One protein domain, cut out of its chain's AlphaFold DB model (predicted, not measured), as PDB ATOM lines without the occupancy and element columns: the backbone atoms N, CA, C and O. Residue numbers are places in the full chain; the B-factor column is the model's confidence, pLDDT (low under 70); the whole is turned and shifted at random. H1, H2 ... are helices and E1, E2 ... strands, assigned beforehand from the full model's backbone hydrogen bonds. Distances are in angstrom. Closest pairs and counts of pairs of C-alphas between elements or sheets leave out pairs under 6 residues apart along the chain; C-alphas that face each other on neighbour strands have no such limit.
ATOM      1  N   PHE A   5     175.125 258.010 258.579       94.06
ATOM      2  CA  PHE A   5     174.105 257.282 259.330       94.06
ATOM      3  C   PHE A   5     173.181 258.261 260.034       94.06
ATOM      4  O   PHE A   5     173.639 259.192 260.695       94.06
ATOM      5  N   THR A   6     171.877 258.036 259.919       95.94
ATOM      6  CA  THR A   6     170.864 258.855 260.590       95.94
ATOM      7  C   THR A   6     169.800 257.984 261.238       95.94
ATOM      8  O   THR A   6     169.605 256.831 260.865       95.94
ATOM      9  N   TRP A   7     169.107 258.537 262.225       96.25
ATOM     10  CA  TRP A   7     167.921 257.951 262.842       96.25
ATOM     11  C   TRP A   7     167.110 259.062 263.507       96.25
ATOM     12  O   TRP A   7     167.613 260.159 263.749       96.25
ATOM     13  N   HIS A   8     165.857 258.775 263.845       94.81
ATOM     14  CA  HIS A   8     165.069 259.651 264.708       94.81
ATOM     15  C   HIS A   8     165.377 259.369 266.186       94.81
ATOM     16  O   HIS A   8     165.302 258.223 266.630       94.81
ATOM     17  N   ASP A   9     165.660 260.394 266.991       95.81
ATOM     18  CA  ASP A   9     165.996 260.203 268.414       95.81
ATOM     19  C   ASP A   9     164.859 259.581 269.228       95.81
ATOM     20  O   ASP A   9     165.095 258.745 270.104       95.81
ATOM     21  N   ALA A  10     163.609 259.923 268.901       96.69
ATOM     22  CA  ALA A  10     162.442 259.262 269.478       96.69
ATOM     23  C   ALA A  10     162.453 257.753 269.178       96.69
ATOM     24  O   ALA A  10     162.204 256.938 270.066       96.69
ATOM     25  N   LYS A  11     162.837 257.369 267.952       95.50
ATOM     26  CA  LYS A  11     162.967 255.963 267.563       95.50
ATOM     27  C   LYS A  11     164.103 255.277 268.314       95.50
ATOM     28  O   LYS A  11     163.916 254.146 268.751       95.50
ATOM     29  N   ASN A  12     165.230 255.956 268.538       97.56
ATOM     30  CA  ASN A  12     166.334 255.411 269.328       97.56
ATOM     31  C   ASN A  12     165.907 255.090 270.771       97.56
ATOM     32  O   ASN A  12     166.190 253.998 271.260       97.56
ATOM     33  N   LYS A  13     165.158 255.984 271.431       97.69
ATOM     34  CA  LYS A  13     164.613 255.736 272.781       97.69
ATOM     35  C   LYS A  13     163.695 254.510 272.812       97.69
ATOM     36  O   LYS A  13     163.845 253.641 273.676       97.69
ATOM     37  N   THR A  14     162.789 254.401 271.841       97.69
ATOM     38  CA  THR A  14     161.906 253.232 271.705       97.69
ATOM     39  C   THR A  14     162.697 251.956 271.423       97.69
ATOM     40  O   THR A  14     162.396 250.911 271.992       97.69
ATOM     41  N   ASN A  15     163.737 252.029 270.592       98.06
ATOM     42  CA  ASN A  15     164.584 250.887 270.263       98.06
ATOM     43  C   ASN A  15     165.341 250.373 271.494       98.06
ATOM     44  O   ASN A  15     165.346 249.172 271.748       98.06
ATOM     45  N   ILE A  16     165.905 251.276 272.302       97.81
ATOM     46  CA  ILE A  16     166.561 250.925 273.570       97.81
ATOM     47  C   ILE A  16     165.567 250.243 274.510       97.81
ATOM     48  O   ILE A  16     165.874 249.189 275.057       97.81
ATOM     49  N   THR A  17     164.365 250.802 274.651       97.81
ATOM     50  CA  THR A  17     163.327 250.242 275.530       97.81
ATOM     51  C   THR A  17     162.889 248.848 275.073       97.81
ATOM     52  O   THR A  17     162.750 247.944 275.889       97.81
ATOM     53  N   LYS A  18     162.703 248.650 273.762       97.31
ATOM     54  CA  LYS A  18     162.198 247.393 273.190       97.31
ATOM     55  C   LYS A  18     163.270 246.305 273.057       97.31
ATOM     56  O   LYS A  18     162.959 245.125 273.190       97.31
ATOM     57  N   HIS A  19     164.510 246.679 272.749       96.38
ATOM     58  CA  HIS A  19     165.562 245.744 272.330       96.38
ATOM     59  C   HIS A  19     166.826 245.789 273.200       96.38
ATOM     60  O   HIS A  19     167.738 244.986 272.994       96.38
ATOM     61  N   GLY A  20     166.908 246.708 274.166       95.25
ATOM     62  CA  GLY A  20     168.061 246.857 275.059       95.25
ATOM     63  C   GLY A  20     169.327 247.377 274.372       95.25
ATOM     64  O   GLY A  20     170.409 247.322 274.956       95.25
ATOM     65  N   VAL A  21     169.219 247.853 273.127       94.75
ATOM     66  CA  VAL A  21     170.331 248.378 272.324       94.75
ATOM     67  C   VAL A  21     169.907 249.660 271.611       94.75
ATOM     68  O   VAL A  21     168.757 249.807 271.202       94.75
ATOM     69  N   GLY A  22     170.830 250.609 271.481       95.88
ATOM     70  CA  GLY A  22     170.603 251.837 270.719       95.88
ATOM     71  C   GLY A  22     170.846 251.639 269.227       95.88
ATOM     72  O   GLY A  22     171.646 250.790 268.838       95.88
ATOM     73  N   LEU A  23     170.220 252.472 268.395       96.88
ATOM     74  CA  LEU A  23     170.388 252.434 266.939       96.88
ATOM     75  C   LEU A  23     171.844 252.677 266.527       96.88
ATOM     76  O   LEU A  23     172.346 252.007 265.634       96.88
ATOM     77  N   LYS A  24     172.568 253.538 267.254       94.81
ATOM     78  CA  LYS A  24     174.000 253.790 267.022       94.81
ATOM     79  C   LYS A  24     174.859 252.515 267.061       94.81
ATOM     80  O   LYS A  24     175.877 252.465 266.385       94.81
ATOM     81  N   ALA A  25     174.457 251.482 267.811       93.31
ATOM     82  CA  ALA A  25     175.182 250.209 267.839       93.31
ATOM     83  C   ALA A  25     175.119 249.462 266.495       93.31
ATOM     84  O   ALA A  25     176.026 248.706 266.177       93.31
ATOM     85  N   GLY A  26     174.079 249.695 265.689       95.31
ATOM     86  CA  GLY A  26     173.953 249.094 264.362       95.31
ATOM     87  C   GLY A  26     174.942 249.651 263.338       95.31
ATOM     88  O   GLY A  26     175.203 248.983 262.351       95.31
ATOM     89  N   ILE A  27     175.530 250.831 263.568       95.44
ATOM     90  CA  ILE A  27     176.496 251.440 262.635       95.44
ATOM     91  C   ILE A  27     177.702 250.526 262.428       95.44
ATOM     92  O   ILE A  27     178.133 250.304 261.304       95.44
ATOM     93  N   THR A  28     178.208 249.945 263.513       94.56
ATOM     94  CA  THR A  28     179.442 249.152 263.491       94.56
ATOM     95  C   THR A  28     179.259 247.825 262.756       94.56
ATOM     96  O   THR A  28     180.234 247.207 262.362       94.56
ATOM     97  N   VAL A  29     178.012 247.382 262.554       95.88
ATOM     98  CA  VAL A  29     177.698 246.187 261.752       95.88
ATOM     99  C   VAL A  29     178.072 246.397 260.286       95.88
ATOM    100  O   VAL A  29     178.457 245.449 259.616       95.88
ATOM    101  N   PHE A  30     178.011 247.632 259.785       94.31
ATOM    102  CA  PHE A  30     178.404 247.947 258.409       94.31
ATOM    103  C   PHE A  30     179.922 247.897 258.192       94.31
ATOM    104  O   PHE A  30     180.370 247.901 257.049       94.31
ATOM    105  N   GLU A  31     180.704 247.838 259.272       93.06
ATOM    106  CA  GLU A  31     182.158 247.643 259.236       93.06
ATOM    107  C   GLU A  31     182.543 246.156 259.265       93.06
ATOM    108  O   GLU A  31     183.704 245.818 259.056       93.06
ATOM    109  N   ASP A  32     181.581 245.258 259.498       94.56
ATOM    110  CA  ASP A  32     181.799 243.822 259.386       94.56
ATOM    111  C   ASP A  32     181.829 243.411 257.906       94.56
ATOM    112  O   ASP A  32     180.833 243.520 257.180       94.56
ATOM    113  N   GLU A  33     182.990 242.942 257.453       92.56
ATOM    114  CA  GLU A  33     183.207 242.452 256.088       92.56
ATOM    115  C   GLU A  33     182.426 241.163 255.801       92.56
ATOM    116  O   GLU A  33     182.114 240.881 254.646       92.56
ATOM    117  N   LEU A  34     182.062 240.406 256.843       94.06
ATOM    118  CA  LEU A  34     181.296 239.161 256.739       94.06
ATOM    119  C   LEU A  34     179.790 239.377 256.932       94.06
ATOM    120  O   LEU A  34     179.028 238.408 257.015       94.06
ATOM    121  N   ARG A  35     179.337 240.635 257.031       95.88
ATOM    122  CA  ARG A  35     177.916 240.932 257.215       95.88
ATOM    123  C   ARG A  35     177.093 240.386 256.050       95.88
ATOM    124  O   ARG A  35     177.482 240.441 254.886       95.88
ATOM    125  N   ILE A  36     175.900 239.916 256.373       96.50
ATOM    126  CA  ILE A  36     174.884 239.559 255.390       96.50
ATOM    127  C   ILE A  36     174.044 240.802 255.133       96.50
ATOM    128  O   ILE A  36     173.546 241.400 256.083       96.50
ATOM    129  N   GLU A  37     173.835 241.157 253.871       96.00
ATOM    130  CA  GLU A  37     172.902 242.205 253.452       96.00
ATOM    131  C   GLU A  37     171.820 241.599 252.563       96.00
ATOM    132  O   GLU A  37     172.101 240.769 251.698       96.00
ATOM    133  N   ARG A  38     170.564 241.985 252.794       95.75
ATOM    134  CA  ARG A  38     169.430 241.550 251.975       95.75
ATOM    135  C   ARG A  38     168.345 242.610 251.910       95.75
ATOM    136  O   ARG A  38     168.153 243.370 252.858       95.75
ATOM    137  N   TYR A  39     167.612 242.606 250.808       97.19
ATOM    138  CA  TYR A  39     166.365 243.347 250.684       97.19
ATOM    139  C   TYR A  39     165.291 242.734 251.600       97.19
ATOM    140  O   TYR A  39     165.270 241.519 251.817       97.19
ATOM    141  N   ASP A  40     164.451 243.579 252.194       97.00
ATOM    142  CA  ASP A  40     163.387 243.189 253.121       97.00
ATOM    143  C   ASP A  40     162.023 243.333 252.446       97.00
ATOM    144  O   ASP A  40     161.279 244.277 252.716       97.00
ATOM    145  N   ASP A  41     161.694 242.385 251.563       95.62
ATOM    146  CA  ASP A  41     160.425 242.367 250.816       95.62
ATOM    147  C   ASP A  41     159.197 242.498 251.729       95.62
ATOM    148  O   ASP A  41     158.189 243.080 251.348       95.62
ATOM    149  N   ALA A  42     159.276 241.969 252.954       95.75
ATOM    150  CA  ALA A  42     158.156 241.945 253.887       95.75
ATOM    151  C   ALA A  42     157.839 243.318 254.501       95.75
ATOM    152  O   ALA A  42     156.715 243.533 254.950       95.75
ATOM    153  N   ASN A  43     158.820 244.221 254.566       95.25
ATOM    154  CA  ASN A  43     158.656 245.546 255.167       95.25
ATOM    155  C   ASN A  43     158.874 246.696 254.178       95.25
ATOM    156  O   ASN A  43     158.782 247.850 254.597       95.25
ATOM    157  N   SER A  44     159.187 246.387 252.920       95.44
ATOM    158  CA  SER A  44     159.330 247.371 251.849       95.44
ATOM    159  C   SER A  44     157.994 247.604 251.147       95.44
ATOM    160  O   SER A  44     157.158 246.703 251.066       95.44
ATOM    161  N   ASP A  45     157.794 248.812 250.628       95.19
ATOM    162  CA  ASP A  45     156.600 249.183 249.867       95.19
ATOM    163  C   ASP A  45     156.946 250.072 248.658       95.19
ATOM    164  O   ASP A  45     158.108 250.254 248.314       95.19
ATOM    165  N   THR A  46     155.932 250.612 247.974       93.31
ATOM    166  CA  THR A  46     156.111 251.451 246.774       93.31
ATOM    167  C   THR A  46     156.907 252.740 247.023       93.31
ATOM    168  O   THR A  46     157.382 253.354 246.070       93.31
ATOM    169  N   TYR A  47     157.030 253.180 248.275       91.62
ATOM    170  CA  TYR A  47     157.635 254.455 248.654       91.62
ATOM    171  C   TYR A  47     158.907 254.301 249.492       91.62
ATOM    172  O   TYR A  47     159.711 255.236 249.528       91.62
ATOM    173  N   GLU A  48     159.101 253.167 250.171       92.50
ATOM    174  CA  GLU A  48     160.266 252.924 251.021       92.50
ATOM    175  C   GLU A  48     160.846 251.516 250.829       92.50
ATOM    176  O   GLU A  48     160.320 250.525 251.337       92.50
ATOM    177  N   ASP A  49     162.006 251.458 250.174       95.44
ATOM    178  CA  ASP A  49     162.841 250.261 250.120       95.44
ATOM    179  C   ASP A  49     163.530 250.047 251.471       95.44
ATOM    180  O   ASP A  49     164.239 250.928 251.983       95.44
ATOM    181  N   ARG A  50     163.354 248.859 252.051       97.12
ATOM    182  CA  ARG A  50     163.999 248.463 253.301       97.12
ATOM    183  C   ARG A  50     164.959 247.313 253.090       97.12
ATOM    184  O   ARG A  50     164.765 246.407 252.287       97.12
ATOM    185  N   TYR A  51     166.004 247.347 253.896       97.44
ATOM    186  CA  TYR A  51     167.077 246.378 253.887       97.44
ATOM    187  C   TYR A  51     167.326 245.887 255.299       97.44
ATOM    188  O   TYR A  51     167.095 246.585 256.294       97.44
ATOM    189  N   ILE A  52     167.838 244.669 255.370       98.00
ATOM    190  CA  ILE A  52     168.322 244.053 256.591       98.00
ATOM    191  C   ILE A  52     169.811 243.804 256.419       98.00
ATOM    192  O   ILE A  52     170.227 243.185 255.438       98.00
ATOM    193  N   THR A  53     170.599 244.204 257.416       97.50
ATOM    194  CA  THR A  53     171.954 243.689 257.593       97.50
ATOM    195  C   THR A  53     172.085 242.908 258.896       97.50
ATOM    196  O   THR A  53     171.513 243.277 259.926       97.50
ATOM    197  N   ILE A  54     172.797 241.784 258.837       97.81
ATOM    198  CA  ILE A  54     173.129 240.949 259.990       97.81
ATOM    199  C   ILE A  54     174.641 240.808 260.032       97.81
ATOM    200  O   ILE A  54     175.235 240.278 259.097       97.81
ATOM    201  N   GLY A  55     175.251 241.241 261.124       97.06
ATOM    202  CA  GLY A  55     176.696 241.165 261.288       97.06
ATOM    203  C   GLY A  55     177.127 241.446 262.715       97.06
ATOM    204  O   GLY A  55     176.307 241.709 263.601       97.06
ATOM    205  N   LYS A  56     178.424 241.332 262.954       96.00
ATOM    206  CA  LYS A  56     179.046 241.448 264.266       96.00
ATOM    207  C   LYS A  56     179.389 242.906 264.576       96.00
ATOM    208  O   LYS A  56     179.987 243.602 263.769       96.00
ATOM    209  N   ASP A  57     179.020 243.368 265.767       92.38
ATOM    210  CA  ASP A  57     179.458 244.665 266.288       92.38
ATOM    211  C   ASP A  57     180.902 244.606 266.829       92.38
ATOM    212  O   ASP A  57     181.471 243.532 267.045       92.38
ATOM    213  N   HIS A  58     181.503 245.760 267.143       87.94
ATOM    214  CA  HIS A  58     182.852 245.804 267.743       87.94
ATOM    215  C   HIS A  58     182.963 245.124 269.118       87.94
ATOM    216  O   HIS A  58     184.061 244.968 269.647       87.94
ATOM    217  N   ARG A  59     181.840 244.749 269.737       84.75
ATOM    218  CA  ARG A  59     181.773 244.049 271.027       84.75
ATOM    219  C   ARG A  59     181.426 242.571 270.842       84.75
ATOM    220  O   ARG A  59     180.904 241.948 271.767       84.75
ATOM    221  N   THR A  60     181.693 242.041 269.650       84.56
ATOM    222  CA  THR A  60     181.521 240.643 269.245       84.56
ATOM    223  C   THR A  60     180.086 240.111 269.286       84.56
ATOM    224  O   THR A  60     179.885 238.897 269.259       84.56
ATOM    225  N   LYS A  61     179.067 240.973 269.347       93.88
ATOM    226  CA  LYS A  61     177.654 240.571 269.314       93.88
ATOM    227  C   LYS A  61     177.144 240.612 267.884       93.88
ATOM    228  O   LYS A  61     177.329 241.608 267.198       93.88
ATOM    229  N   VAL A  62     176.438 239.568 267.459       96.88
ATOM    230  CA  VAL A  62     175.729 239.588 266.176       96.88
ATOM    231  C   VAL A  62     174.432 240.375 266.346       96.88
ATOM    232  O   VAL A  62     173.603 240.070 267.213       96.88
ATOM    233  N   LEU A  63     174.273 241.413 265.537       98.19
ATOM    234  CA  LEU A  63     173.114 242.288 265.529       98.19
ATOM    235  C   LEU A  63     172.347 242.127 264.223       98.19
ATOM    236  O   LEU A  63     172.920 241.867 263.171       98.19
ATOM    237  N   PHE A  64     171.042 242.323 264.322       98.25
ATOM    238  CA  PHE A  64     170.144 242.527 263.200       98.25
ATOM    239  C   PHE A  64     169.843 244.021 263.109       98.25
ATOM    240  O   PHE A  64     169.441 244.637 264.105       98.25
ATOM    241  N   VAL A  65     169.996 244.591 261.922       98.25
ATOM    242  CA  VAL A  65     169.777 246.009 261.645       98.25
ATOM    243  C   VAL A  65     168.834 246.137 260.456       98.25
ATOM    244  O   VAL A  65     169.121 245.610 259.389       98.25
ATOM    245  N   SER A  66     167.729 246.855 260.631       98.12
ATOM    246  CA  SER A  66     166.832 247.248 259.541       98.12
ATOM    247  C   SER A  66     167.039 248.723 259.218       98.12
ATOM    248  O   SER A  66     167.109 249.557 260.132       98.12
ATOM    249  N   TYR A  67     167.156 249.045 257.932       97.50
ATOM    250  CA  TYR A  67     167.450 250.391 257.452       97.50
ATOM    251  C   TYR A  67     166.833 250.658 256.077       97.50
ATOM    252  O   TYR A  67     166.439 249.734 255.371       97.50
ATOM    253  N   THR A  68     166.781 251.932 255.697       96.06
ATOM    254  CA  THR A  68     166.465 252.373 254.333       96.06
ATOM    255  C   THR A  68     167.582 253.267 253.793       96.06
ATOM    256  O   THR A  68     168.303 253.912 254.567       96.06
ATOM    257  N   MET A  69     167.738 253.288 252.470       93.50
ATOM    258  CA  MET A  69     168.691 254.138 251.758       93.50
ATOM    259  C   MET A  69     167.992 255.415 251.299       93.50
ATOM    260  O   MET A  69     167.008 255.369 250.567       93.50
ATOM    261  N   ARG A  70     168.507 256.580 251.701       86.81
ATOM    262  CA  ARG A  70     167.988 257.866 251.218       86.81
ATOM    263  C   ARG A  70     168.737 258.292 249.954       86.81
ATOM    264  O   ARG A  70     169.933 258.581 249.996       86.81
ATOM    265  N   ASN A  71     168.002 258.362 248.842       71.06
ATOM    266  CA  ASN A  71     168.530 258.591 247.488       71.06
ATOM    267  C   ASN A  71     169.291 259.914 247.296       71.06
ATOM    268  O   ASN A  71     170.073 260.039 246.360       71.06
ATOM    269  N   SER A  72     169.081 260.909 248.157       73.94
ATOM    270  CA  SER A  72     169.667 262.243 247.987       73.94
ATOM    271  C   SER A  72     171.156 262.337 248.335       73.94
ATOM    272  O   SER A  72     171.825 263.244 247.849       73.94
ATOM    273  N   ASP A  73     171.678 261.467 249.206       77.06
ATOM    274  CA  ASP A  73     173.029 261.639 249.767       77.06
ATOM    275  C   ASP A  73     173.717 260.345 250.241       77.06
ATOM    276  O   ASP A  73     174.673 260.409 251.020       77.06
ATOM    277  N   ASN A  74     173.262 259.179 249.767       82.56
ATOM    278  CA  ASN A  74     173.785 257.865 250.166       82.56
ATOM    279  C   ASN A  74     173.759 257.657 251.697       82.56
ATOM    280  O   ASN A  74     174.648 257.030 252.281       82.56
ATOM    281  N   THR A  75     172.751 258.235 252.357       91.94
ATOM    282  CA  THR A  75     172.553 258.121 253.802       91.94
ATOM    283  C   THR A  75     171.793 256.848 254.140       91.94
ATOM    284  O   THR A  75     170.681 256.621 253.657       91.94
ATOM    285  N   ILE A  76     172.356 256.070 255.061       95.25
ATOM    286  CA  ILE A  76     171.687 254.946 255.709       95.25
ATOM    287  C   ILE A  76     170.839 255.499 256.856       95.25
ATOM    288  O   ILE A  76     171.358 256.056 257.829       95.25
ATOM    289  N   HIS A  77     169.521 255.351 256.758       96.00
ATOM    290  CA  HIS A  77     168.603 255.698 257.835       96.00
ATOM    291  C   HIS A  77     168.231 254.445 258.630       96.00
ATOM    292  O   HIS A  77     167.529 253.566 258.131       96.00
ATOM    293  N   LEU A  78     168.712 254.351 259.869       97.38
ATOM    294  CA  LEU A  78     168.476 253.206 260.743       97.38
ATOM    295  C   LEU A  78     167.049 253.240 261.298       97.38
ATOM    296  O   LEU A  78     166.633 254.214 261.929       97.38
ATOM    297  N   ILE A  79     166.327 252.137 261.112       97.00
ATOM    298  CA  ILE A  79     164.928 251.980 261.525       97.00
ATOM    299  C   ILE A  79     164.842 251.171 262.820       97.00
ATOM    300  O   ILE A  79     164.098 251.533 263.738       97.00
ATOM    301  N   SER A  80     165.590 250.069 262.906       97.69
ATOM    302  CA  SER A  80     165.578 249.157 264.053       97.69
ATOM    303  C   SER A  80     166.919 248.452 264.217       97.69
ATOM    304  O   SER A  80     167.548 248.081 263.229       97.69
ATOM    305  N   VAL A  81     167.330 248.227 265.464       98.06
ATOM    306  CA  VAL A  81     168.508 247.419 265.808       98.06
ATOM    307  C   VAL A  81     168.148 246.491 266.955       98.06
ATOM    308  O   VAL A  81     167.608 246.931 267.971       98.06
ATOM    309  N   ARG A  82     168.482 245.211 266.834       97.94
ATOM    310  CA  ARG A  82     168.329 244.238 267.921       97.94
ATOM    311  C   ARG A  82     169.461 243.225 267.902       97.94
ATOM    312  O   ARG A  82     170.182 243.103 266.918       97.94
ATOM    313  N   LYS A  83     169.597 242.460 268.986       97.69
ATOM    314  CA  LYS A  83     170.393 241.229 268.938       97.69
ATOM    315  C   LYS A  83     169.792 240.296 267.888       97.69
ATOM    316  O   LYS A  83     168.563 240.181 267.805       97.69
ATOM    317  N   ALA A  84     170.654 239.667 267.101       97.38
ATOM    318  CA  ALA A  84     170.227 238.635 266.175       97.38
ATOM    319  C   ALA A  84     169.609 237.462 266.951       97.38
ATOM    320  O   ALA A  84     170.038 237.125 268.059       97.38
ATOM    321  N   GLU A  85     168.573 236.862 266.384       96.88
ATOM    322  CA  GLU A  85     167.961 235.656 266.921       96.88
ATOM    323  C   GLU A  85     168.872 234.442 266.696       96.88
ATOM    324  O   GLU A  85     169.700 234.450 265.784       96.88
ATOM    325  N   PRO A  86     168.719 233.348 267.462       97.25
ATOM    326  CA  PRO A  86     169.607 232.191 267.342       97.25
ATOM    327  C   PRO A  86     169.725 231.627 265.920       97.25
ATOM    328  O   PRO A  86     170.784 231.140 265.533       97.25
ATOM    329  N   HIS A  87     168.650 231.676 265.131       96.12
ATOM    330  CA  HIS A  87     168.669 231.201 263.749       96.12
ATOM    331  C   HIS A  87     169.412 232.158 262.798       96.12
ATOM    332  O   HIS A  87     170.085 231.697 261.881       96.12
ATOM    333  N   GLU A  88     169.352 233.464 263.056       97.00
ATOM    334  CA  GLU A  88     170.080 234.503 262.322       97.00
ATOM    335  C   GLU A  88     171.578 234.458 262.628       97.00
ATOM    336  O   GLU A  88     172.392 234.586 261.718       97.00
ATOM    337  N   ILE A  89     171.948 234.200 263.888       96.62
ATOM    338  CA  ILE A  89     173.344 233.981 264.292       96.62
ATOM    339  C   ILE A  89     173.925 232.789 263.530       96.62
ATOM    340  O   ILE A  89     174.972 232.917 262.902       96.62
ATOM    341  N   ARG A  90     173.218 231.651 263.512       95.56
ATOM    342  CA  ARG A  90     173.655 230.461 262.763       95.56
ATOM    343  C   ARG A  90     173.808 230.736 261.267       95.56
ATOM    344  O   ARG A  90     174.727 230.211 260.646       95.56
ATOM    345  N   LEU A  91     172.909 231.534 260.688       94.06
ATOM    346  CA  LEU A  91     172.996 231.945 259.287       94.06
ATOM    347  C   LEU A  91     174.258 232.784 259.034       94.06
ATOM    348  O   LEU A  91     175.014 232.471 258.116       94.06
ATOM    349  N   TYR A  92     174.501 233.797 259.869       95.44
ATOM    350  CA  TYR A  92     175.707 234.624 259.820       95.44
ATOM    351  C   TYR A  92     176.981 233.782 259.943       95.44
ATOM    352  O   TYR A  92     177.857 233.867 259.086       95.44
ATOM    353  N   GLU A  93     177.061 232.899 260.937       93.38
ATOM    354  CA  GLU A  93     178.233 232.046 261.168       93.38
ATOM    355  C   GLU A  93     178.489 231.065 260.020       93.38
ATOM    356  O   GLU A  93     179.641 230.812 259.681       93.38
ATOM    357  N   LYS A  94     177.441 230.523 259.390       91.44
ATOM    358  CA  LYS A  94     177.596 229.647 258.221       91.44
ATOM    359  C   LYS A  94     178.148 230.408 257.016       91.44
ATOM    360  O   LYS A  94     179.005 229.875 256.318       91.44
ATOM    361  N   ASN A  95     177.676 231.631 256.786       82.94
ATOM    362  CA  ASN A  95     178.157 232.474 255.690       82.94
ATOM    363  C   ASN A  95     179.534 233.090 255.972       82.94
ATOM    364  O   ASN A  95     180.233 233.435 255.033       82.94
ATOM    365  N   SER A  96     179.942 233.178 257.237       75.31
ATOM    366  CA  SER A  96     181.241 233.714 257.665       75.31
ATOM    367  C   SER A  96     182.393 232.695 257.617       75.31
ATOM    368  O   SER A  96     183.510 233.030 257.994       75.31
ATOM    369  N   ARG A  97     182.138 231.431 257.245       59.78
ATOM    370  CA  ARG A  97     183.084 230.298 257.366       59.78
ATOM    371  C   ARG A  97     183.854 229.955 256.077       59.78
ATOM    372  O   ARG A  97     184.164 228.783 255.867       59.78
TER     373      ARG A  97
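What this domain is: This is residues 5 to 97 of the 98 residues of an uncharacterized protein of hydrothermal vent metagenome (UniProt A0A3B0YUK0). A strongly twisted sheet of four strands, E1 to E4, makes the body. H2 packs on one face of it, H1 packs beside the edge strand E4, and H3 crosses the other face at the end of E2 and the beginning of E3. The 93 printed residues hold three named helices and four named strands in the order H1 H2 E1 E2 E3 E4 H3; the sheet's order is E1 E2 E3 E4, antiparallel throughout, and the class is mixed. The whole is compact, with a radius of gyration of the C-alphas of 12.8 A and spans of 35 by 27 by 23 A.

How they stand to each other: Begin at residues 5 to 6, which pair in parallel with residues 76 to 77 of E4, residues 75 to 83. Next comes H1, residues 9 to 19, whose closest C-alphas to E4 are those of His 19 and Arg 82, 5.4 A apart. H1 and H2, residues 23 to 31, only just touch, with 3 pairs of C-alphas within 8 A, the closest Asn 12 and Leu 23 at 5.6 A; they are about perpendicular at 83 degrees. Go on to the meander, each strand the antiparallel neighbour of the one before: E1, residues 36 to 39, E2, residues 50 to 56, E3, residues 62 to 70, and E4. Look for N 38 and O 52 at 2.9 A in the hairpin E1 and E2, N 53 and O 65 at 2.8 A in the hairpin E2 and E3, and N 64 and O 82 at 2.8 A in the hairpin E3 and E4. E4 bends by 62 degrees at residue 79. H2 is on the sheet, with the C-alphas of Val 29 and Gly 55, its closest to E2, 5.1 A apart. H3, residues 86 to 95, is on the sheet at a height over the sheet of 8.6 A and runs across the strands, at 76 degrees to E2 on the local plane. The closest C-alphas of H3 and E2 are those of Tyr 92 and Gly 55, 6.8 A apart. There are three layers, helices on both faces of a sheet: H3 on one face, H2 on the other. H3 is apart from H1 and H2. In H1 and H3 every O i to N i+4 pair is within hydrogen-bond range; in H2 0 of 5 are, but 5 of 6 O i to N i+3 pairs are.

Where its parts are: Find C-alpha 9 at (165.996, 260.203, 268.414), where H1 begins its 15.0 A. H2 measures 14.9 A, E1 10.4 A and E2 19.9 A. E3 starts at C-alpha 62, (175.729, 239.588, 266.176), and runs 24.9 A; E4 runs 22.8 A. H3, 14.5 A, ends at C-alpha 95, (178.157, 232.474, 255.690).

The domain as a whole: The C-alphas farthest apart are those of Ala 10 and Arg 97, at 37.6 A. The printed part has no cut and no long link. Its mean pLDDT is 93.9, and residue 97 alone is under 70.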